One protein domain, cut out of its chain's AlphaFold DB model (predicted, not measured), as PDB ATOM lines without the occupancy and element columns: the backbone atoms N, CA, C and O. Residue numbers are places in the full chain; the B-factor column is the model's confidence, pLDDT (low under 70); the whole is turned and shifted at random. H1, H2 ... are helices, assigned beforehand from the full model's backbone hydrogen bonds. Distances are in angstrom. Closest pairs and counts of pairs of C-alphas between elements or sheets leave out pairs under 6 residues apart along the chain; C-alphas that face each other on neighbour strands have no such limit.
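AT A GLANCE: This is residues 133 to 185 of the 427 residues of an uncharacterized protein of Neolentinus lepideus HHB14362 ss-1 (UniProt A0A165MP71). Two helices, H1 and H2, form a helical hairpin running opposite ways at a shallow tilt, and a short third helix, H3, packs steeply on H1. H1, the longest helix, touches both of the others, and the centres of the three make a triangle; the long link of residues 162 to 174 runs on past the end of H2 and folds back to H3. The printed part has 53 residues with three named helices in the order H1, H2, H3 and no named strand, and its class is all helix. It is compact, with a radius of gyration of the C-alphas of 10.5 A, and the C-alphas span 29 by 21 by 15 A along their three main axes.

IN THESE COORDINATES: H1 holds residues 133 to 147, Phe 133 to Tyr 147, and measures 20.7 A from first to last C-alpha. It begins with C-alpha 133 at (-9.413, 27.596, 43.831) and ends with C-alpha 147 at (-4.678, 24.807, 23.844), so that z falls along it while x and y change far less. Residues 148 to 151 are a tight link to H2. H2 holds residues 152 to 161, Leu 152 to Ile 161, and measures 14.6 A; it begins with C-alpha 152 at (-14.909, 24.035, 32.930), and along it z rises again. Residues 162 to 174 are a long link with no named element. H3 holds residues 175 to 181, Leu 175 to Arg 181, and ends with C-alpha 181 at (-14.913, 37.079, 36.624). Residues 182 to 185 follow H3 and belong to no named element.

HOW THE PARTS SIT: H1 and H2 touch, with 6 pairs of C-alphas within 8 A. Their closest C-alphas are those of Ala 141 and Leu 152, 5.1 A apart. Their lines stand at a shallow tilt of 30 degrees and they run opposite ways, with 12.3 A from centre to centre; the two form a helical hairpin. H1 and H3 touch, with 7 pairs of C-alphas within 8 A, and H1 touches H3 with residues 138 to 142 alone. The closest C-alphas of these two helices are those of Tyr 138 and Ala 178, 5.6 A apart. H1 and H3 run opposite ways at a steep tilt of 46 degrees, and their centres are 9.9 A apart. H2 and H3 are close but not clearly touching, with 1 pair of C-alphas within 8 A: those of Leu 152 and Leu 175, 7.0 A apart. Their lines are about perpendicular, but only just, at 72 degrees, and their centres are 15.8 A apart. In the backbones of H1, H2 and H3, every pair of O of residue i and N of residue i+4 is within hydrogen-bond range.

THE WHOLE: The two C-alphas farthest apart in the domain are those of Tyr 147, the last residue of H1, and Val 168, in the link between H2 and H3, at 30.3 A. The first and last printed C-alphas, those of Phe 133 and Asp 185, are 19.2 A apart. The printed part has no cut and runs from residue 133 to residue 185 of a chain of 427 residues. The link from H1 to H2 is tight and the link from H2 to H3 is long; the C-alphas of the long link lie 6 to 16 A from the mean of all C-alphas. The mean pLDDT of the printed part is 85.7. Confidence is low, under 70, at residues 148 to 150, which lie in the link between H1 and H2.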
ATOM      1  N   PHE A 133      -9.287  28.882  44.528       88.19
ATOM      2  CA  PHE A 133      -9.413  27.596  43.831       88.19
ATOM      3  C   PHE A 133     -10.437  27.618  42.681       88.19
ATOM      4  O   PHE A 133     -10.261  26.921  41.686       88.19
ATOM      5  N   ILE A 134     -11.478  28.454  42.767       90.56
ATOM      6  CA  ILE A 134     -12.422  28.679  41.661       90.56
ATOM      7  C   ILE A 134     -11.767  29.523  40.567       90.56
ATOM      8  O   ILE A 134     -11.926  29.222  39.387       90.56
ATOM      9  N   ARG A 135     -10.997  30.555  40.940       90.50
ATOM     10  CA  ARG A 135     -10.204  31.341  39.982       90.50
ATOM     11  C   ARG A 135      -9.201  30.471  39.234       90.50
ATOM     12  O   ARG A 135      -9.088  30.620  38.023       90.50
ATOM     13  N   LEU A 136      -8.530  29.549  39.925       90.81
ATOM     14  CA  LEU A 136      -7.621  28.594  39.292       90.81
ATOM     15  C   LEU A 136      -8.362  27.711  38.281       90.81
ATOM     16  O   LEU A 136      -7.951  27.655  37.128       90.81
ATOM     17  N   ALA A 137      -9.509  27.136  38.660       90.75
ATOM     18  CA  ALA A 137     -10.340  26.355  37.740       90.75
ATOM     19  C   ALA A 137     -10.807  27.176  36.519       90.75
ATOM     20  O   ALA A 137     -10.861  26.663  35.402       90.75
ATOM     21  N   TYR A 138     -11.123  28.464  36.702       92.06
ATOM     22  CA  TYR A 138     -11.453  29.361  35.589       92.06
ATOM     23  C   TYR A 138     -10.256  29.616  34.674       92.06
ATOM     24  O   TYR A 138     -10.422  29.574  33.456       92.06
ATOM     25  N   LEU A 139      -9.072  29.875  35.234       90.50
ATOM     26  CA  LEU A 139      -7.851  30.119  34.463       90.50
ATOM     27  C   LEU A 139      -7.451  28.878  33.671       90.50
ATOM     28  O   LEU A 139      -7.192  28.984  32.474       90.50
ATOM     29  N   GLU A 140      -7.482  27.707  34.305       89.62
ATOM     30  CA  GLU A 140      -7.240  26.424  33.649       89.62
ATOM     31  C   GLU A 140      -8.233  26.185  32.519       89.62
ATOM     32  O   GLU A 140      -7.816  25.846  31.419       89.62
ATOM     33  N   ALA A 141      -9.529  26.435  32.728       89.31
ATOM     34  CA  ALA A 141     -10.525  26.299  31.668       89.31
ATOM     35  C   ALA A 141     -10.310  27.297  30.514       89.31
ATOM     36  O   ALA A 141     -10.533  26.954  29.352       89.31
ATOM     37  N   CYS A 142      -9.873  28.525  30.806       88.12
ATOM     38  CA  CYS A 142      -9.567  29.531  29.787       88.12
ATOM     39  C   CYS A 142      -8.331  29.161  28.969       88.12
ATOM     40  O   CYS A 142      -8.381  29.224  27.743       88.12
ATOM     41  N   LEU A 143      -7.251  28.733  29.625       87.56
ATOM     42  CA  LEU A 143      -6.048  28.231  28.961       87.56
ATOM     43  C   LEU A 143      -6.353  26.960  28.172       87.56
ATOM     44  O   LEU A 143      -5.959  26.831  27.014       87.56
ATOM     45  N   ALA A 144      -7.116  26.048  28.766       86.06
ATOM     46  CA  ALA A 144      -7.530  24.824  28.117       86.06
ATOM     47  C   ALA A 144      -8.360  25.106  26.872       86.06
ATOM     48  O   ALA A 144      -8.141  24.421  25.893       86.06
ATOM     49  N   ASN A 145      -9.237  26.111  26.856       84.44
ATOM     50  CA  ASN A 145      -9.985  26.486  25.653       84.44
ATOM     51  C   ASN A 145      -9.083  26.962  24.496       84.44
ATOM     52  O   ASN A 145      -9.470  26.834  23.339       84.44
ATOM     53  N   ILE A 146      -7.898  27.497  24.806       81.19
ATOM     54  CA  ILE A 146      -6.918  27.947  23.806       81.19
ATOM     55  C   ILE A 146      -6.090  26.764  23.281       81.19
ATOM     56  O   ILE A 146      -5.845  26.677  22.081       81.19
ATOM     57  N   TYR A 147      -5.662  25.854  24.165       77.81
ATOM     58  CA  TYR A 147      -4.678  24.807  23.844       77.81
ATOM     59  C   TYR A 147      -5.239  23.369  23.785       77.81
ATOM     60  O   TYR A 147      -4.519  22.448  23.410       77.81
ATOM     61  N   SER A 148      -6.493  23.134  24.183       68.69
ATOM     62  CA  SER A 148      -7.082  21.797  24.387       68.69
ATOM     63  C   SER A 148      -8.632  21.817  24.393       68.69
ATOM     64  O   SER A 148      -9.255  22.802  24.016       68.69
ATOM     65  N   ASN A 149      -9.275  20.722  24.829       61.81
ATOM     66  CA  ASN A 149     -10.740  20.586  24.933       61.81
ATOM     67  C   ASN A 149     -11.217  20.269  26.369       61.81
ATOM     68  O   ASN A 149     -12.191  19.537  26.552       61.81
ATOM     69  N   VAL A 150     -10.535  20.757  27.413       62.00
ATOM     70  CA  VAL A 150     -10.987  20.506  28.797       62.00
ATOM     71  C   VAL A 150     -12.187  21.390  29.134       62.00
ATOM     72  O   VAL A 150     -12.222  22.580  28.819       62.00
ATOM     73  N   THR A 151     -13.197  20.800  29.775       70.44
ATOM     74  CA  THR A 151     -14.451  21.480  30.094       70.44
ATOM     75  C   THR A 151     -14.428  22.042  31.515       70.44
ATOM     76  O   THR A 151     -14.198  21.322  32.484       70.44
ATOM     77  N   LEU A 152     -14.742  23.335  31.647       84.31
ATOM     78  CA  LEU A 152     -14.909  24.035  32.930       84.31
ATOM     79  C   LEU A 152     -15.801  23.263  33.920       84.31
ATOM     80  O   LEU A 152     -15.545  23.240  35.122       84.31
ATOM     81  N   ASN A 153     -16.849  22.614  33.408       85.81
ATOM     82  CA  ASN A 153     -17.789  21.864  34.232       85.81
ATOM     83  C   ASN A 153     -17.133  20.686  34.955       85.81
ATOM     84  O   ASN A 153     -17.449  20.488  36.118       85.81
ATOM     85  N   GLY A 154     -16.178  19.979  34.340       84.94
ATOM     86  CA  GLY A 154     -15.504  18.855  34.997       84.94
ATOM     87  C   GLY A 154     -14.762  19.275  36.270       84.94
ATOM     88  O   GLY A 154     -14.912  18.641  37.313       84.94
ATOM     89  N   ALA A 155     -14.034  20.395  36.216       86.94
ATOM     90  CA  ALA A 155     -13.344  20.943  37.383       86.94
ATOM     91  C   ALA A 155     -14.330  21.390  38.478       86.94
ATOM     92  O   ALA A 155     -14.135  21.104  39.659       86.94
ATOM     93  N   LEU A 156     -15.424  22.058  38.097       90.19
ATOM     94  CA  LEU A 156     -16.442  22.502  39.055       90.19
ATOM     95  C   LEU A 156     -17.235  21.340  39.665       90.19
ATOM     96  O   LEU A 156     -17.603  21.412  40.835       90.19
ATOM     97  N   ASP A 157     -17.486  20.277  38.905       90.19
ATOM     98  CA  ASP A 157     -18.184  19.087  39.385       90.19
ATOM     99  C   ASP A 157     -17.308  18.295  40.367       90.19
ATOM    100  O   ASP A 157     -17.808  17.846  41.396       90.19
ATOM    101  N   ALA A 158     -15.992  18.222  40.142       88.19
ATOM    102  CA  ALA A 158     -15.055  17.659  41.117       88.19
ATOM    103  C   ALA A 158     -15.062  18.442  42.444       88.19
ATOM    104  O   ALA A 158     -15.136  17.849  43.519       88.19
ATOM    105  N   LEU A 159     -15.064  19.780  42.381       90.12
ATOM    106  CA  LEU A 159     -15.164  20.640  43.568       90.12
ATOM    107  C   LEU A 159     -16.520  20.517  44.276       90.12
ATOM    108  O   LEU A 159     -16.595  20.630  45.501       90.12
ATOM    109  N   PHE A 160     -17.593  20.284  43.517       90.38
ATOM    110  CA  PHE A 160     -18.915  20.005  44.067       90.38
ATOM    111  C   PHE A 160     -18.939  18.672  44.820       90.38
ATOM    112  O   PHE A 160     -19.384  18.640  45.964       90.38
ATOM    113  N   ILE A 161     -18.404  17.603  44.221       92.12
ATOM    114  CA  ILE A 161     -18.301  16.276  44.849       92.12
ATOM    115  C   ILE A 161     -17.441  16.335  46.116       92.12
ATOM    116  O   ILE A 161     -17.785  15.723  47.122       92.12
ATOM    117  N   ALA A 162     -16.361  17.117  46.098       91.62
ATOM    118  CA  ALA A 162     -15.512  17.347  47.264       91.62
ATOM    119  C   ALA A 162     -16.166  18.223  48.356       91.62
ATOM    120  O   ALA A 162     -15.565  18.431  49.406       91.62
ATOM    121  N   GLY A 163     -17.371  18.763  48.129       90.38
ATOM    122  CA  GLY A 163     -18.096  19.580  49.106       90.38
ATOM    123  C   GLY A 163     -17.503  20.973  49.342       90.38
ATOM    124  O   GLY A 163     -17.861  21.634  50.312       90.38
ATOM    125  N   VAL A 164     -16.602  21.441  48.470       90.62
ATOM    126  CA  VAL A 164     -15.883  22.722  48.630       90.62
ATOM    127  C   VAL A 164     -16.424  23.842  47.736       90.62
ATOM    128  O   VAL A 164     -15.942  24.977  47.791       90.62
ATOM    129  N   LEU A 165     -17.427  23.551  46.900       89.50
ATOM    130  CA  LEU A 165     -18.029  24.539  46.009       89.50
ATOM    131  C   LEU A 165     -18.797  25.600  46.824       89.50
ATOM    132  O   LEU A 165     -19.721  25.249  47.560       89.50
ATOM    133  N   PRO A 166     -18.459  26.898  46.712       85.75
ATOM    134  CA  PRO A 166     -19.149  27.933  47.470       85.75
ATOM    135  C   PRO A 166     -20.606  28.079  47.017       85.75
ATOM    136  O   PRO A 166     -20.906  28.041  45.822       85.75
ATOM    137  N   LEU A 167     -21.502  28.299  47.982       82.94
ATOM    138  CA  LEU A 167     -22.901  28.638  47.711       82.94
ATOM    139  C   LEU A 167     -23.030  30.073  47.180       82.94
ATOM    140  O   LEU A 167     -23.799  30.312  46.253       82.94
ATOM    141  N   VAL A 168     -22.232  30.999  47.731       81.00
ATOM    142  CA  VAL A 168     -22.213  32.424  47.369       81.00
ATOM    143  C   VAL A 168     -20.759  32.945  47.329       81.00
ATOM    144  O   VAL A 168     -19.995  32.642  48.251       81.00
ATOM    145  N   PRO A 169     -20.353  33.685  46.278       81.00
ATOM    146  CA  PRO A 169     -21.042  33.772  44.992       81.00
ATOM    147  C   PRO A 169     -21.015  32.404  44.297       81.00
ATOM    148  O   PRO A 169     -19.985  31.720  44.259       81.00
ATOM    149  N   ARG A 170     -22.150  31.992  43.719       84.94
ATOM    150  CA  ARG A 170     -22.240  30.709  43.012       84.94
ATOM    151  C   ARG A 170     -21.249  30.695  41.842       84.94
ATOM    152  O   ARG A 170     -21.220  31.659  41.067       84.94
ATOM    153  N   PRO A 171     -20.431  29.643  41.668       89.06
ATOM    154  CA  PRO A 171     -19.526  29.552  40.530       89.06
ATOM    155  C   PRO A 171     -20.279  29.534  39.198       89.06
ATOM    156  O   PRO A 171     -21.207  28.747  39.004       89.06
ATOM    157  N   VAL A 172     -19.860  30.395  38.271       89.25
ATOM    158  CA  VAL A 172     -20.337  30.382  36.886       89.25
ATOM    159  C   VAL A 172     -19.822  29.148  36.156       89.25
ATOM    160  O   VAL A 172     -18.720  28.672  36.419       89.25
ATOM    161  N   ARG A 173     -20.643  28.638  35.238       88.50
ATOM    162  CA  ARG A 173     -20.398  27.391  34.496       88.50
ATOM    163  C   ARG A 173     -20.152  27.596  33.002       88.50
ATOM    164  O   ARG A 173     -19.890  26.636  32.283       88.50
ATOM    165  N   THR A 174     -20.231  28.834  32.521       87.06
ATOM    166  CA  THR A 174     -19.909  29.180  31.133       87.06
ATOM    167  C   THR A 174     -18.520  29.800  31.068       87.06
ATOM    168  O   THR A 174     -18.095  30.509  31.984       87.06
ATOM    169  N   LEU A 175     -17.812  29.556  29.966       87.19
ATOM    170  CA  LEU A 175     -16.476  30.109  29.777       87.19
ATOM    171  C   LEU A 175     -16.494  31.640  29.680       87.19
ATOM    172  O   LEU A 175     -15.613  32.291  30.225       87.19
ATOM    173  N   VAL A 176     -17.506  32.212  29.023       85.50
ATOM    174  CA  VAL A 176     -17.670  33.669  28.895       85.50
ATOM    175  C   VAL A 176     -17.774  34.314  30.276       85.50
ATOM    176  O   VAL A 176     -16.989  35.194  30.612       85.50
ATOM    177  N   SER A 177     -18.670  33.818  31.132       86.44
ATOM    178  CA  SER A 177     -18.813  34.353  32.486       86.44
ATOM    179  C   SER A 177     -17.560  34.116  33.339       86.44
ATOM    180  O   SER A 177     -17.220  34.957  34.168       86.44
ATOM    181  N   ALA A 178     -16.846  33.001  33.136       88.44
ATOM    182  CA  ALA A 178     -15.574  32.749  33.815       88.44
ATOM    183  C   ALA A 178     -14.499  33.772  33.405       88.44
ATOM    184  O   ALA A 178     -13.844  34.346  34.274       88.44
ATOM    185  N   LYS A 179     -14.370  34.071  32.103       87.06
ATOM    186  CA  LYS A 179     -13.481  35.126  31.588       87.06
ATOM    187  C   LYS A 179     -13.827  36.498  32.174       87.06
ATOM    188  O   LYS A 179     -12.914  37.228  32.552       87.06
ATOM    189  N   ARG A 180     -15.119  36.822  32.322       86.06
ATOM    190  CA  ARG A 180     -15.574  38.075  32.958       86.06
ATOM    191  C   ARG A 180     -15.135  38.175  34.412       86.06
ATOM    192  O   ARG A 180     -14.485  39.146  34.774       86.06
ATOM    193  N   ARG A 181     -15.362  37.128  35.215       84.25
ATOM    194  CA  ARG A 181     -14.913  37.079  36.624       84.25
ATOM    195  C   ARG A 181     -13.398  37.139  36.801       84.25
ATOM    196  O   ARG A 181     -12.901  37.509  37.866       84.25
ATOM    197  N   LEU A 182     -12.659  36.717  35.783       87.06
ATOM    198  CA  LEU A 182     -11.206  36.832  35.735       87.06
ATOM    199  C   LEU A 182     -10.726  38.198  35.220       87.06
ATOM    200  O   LEU A 182      -9.537  38.477  35.321       87.06
ATOM    201  N   GLY A 183     -11.612  39.038  34.678       84.06
ATOM    202  CA  GLY A 183     -11.246  40.312  34.059       84.06
ATOM    203  C   GLY A 183     -10.507  40.164  32.724       84.06
ATOM    204  O   GLY A 183      -9.797  41.080  32.322       84.06
ATOM    205  N   ILE A 184     -10.646  39.019  32.043       85.62
ATOM    206  CA  ILE A 184      -9.954  38.706  30.776       85.62
ATOM    207  C   ILE A 184     -10.913  38.528  29.590       85.62
ATOM    208  O   ILE A 184     -10.504  38.084  28.519       85.62
ATOM    209  N   ASP A 185     -12.203  38.827  29.773       87.06
ATOM    210  CA  ASP A 185     -13.179  38.808  28.683       87.06
ATOM    211  C   ASP A 185     -12.946  40.008  27.756       87.06
ATOM    212  O   ASP A 185     -13.256  41.138  28.116       87.06
TER     213      ASP A 185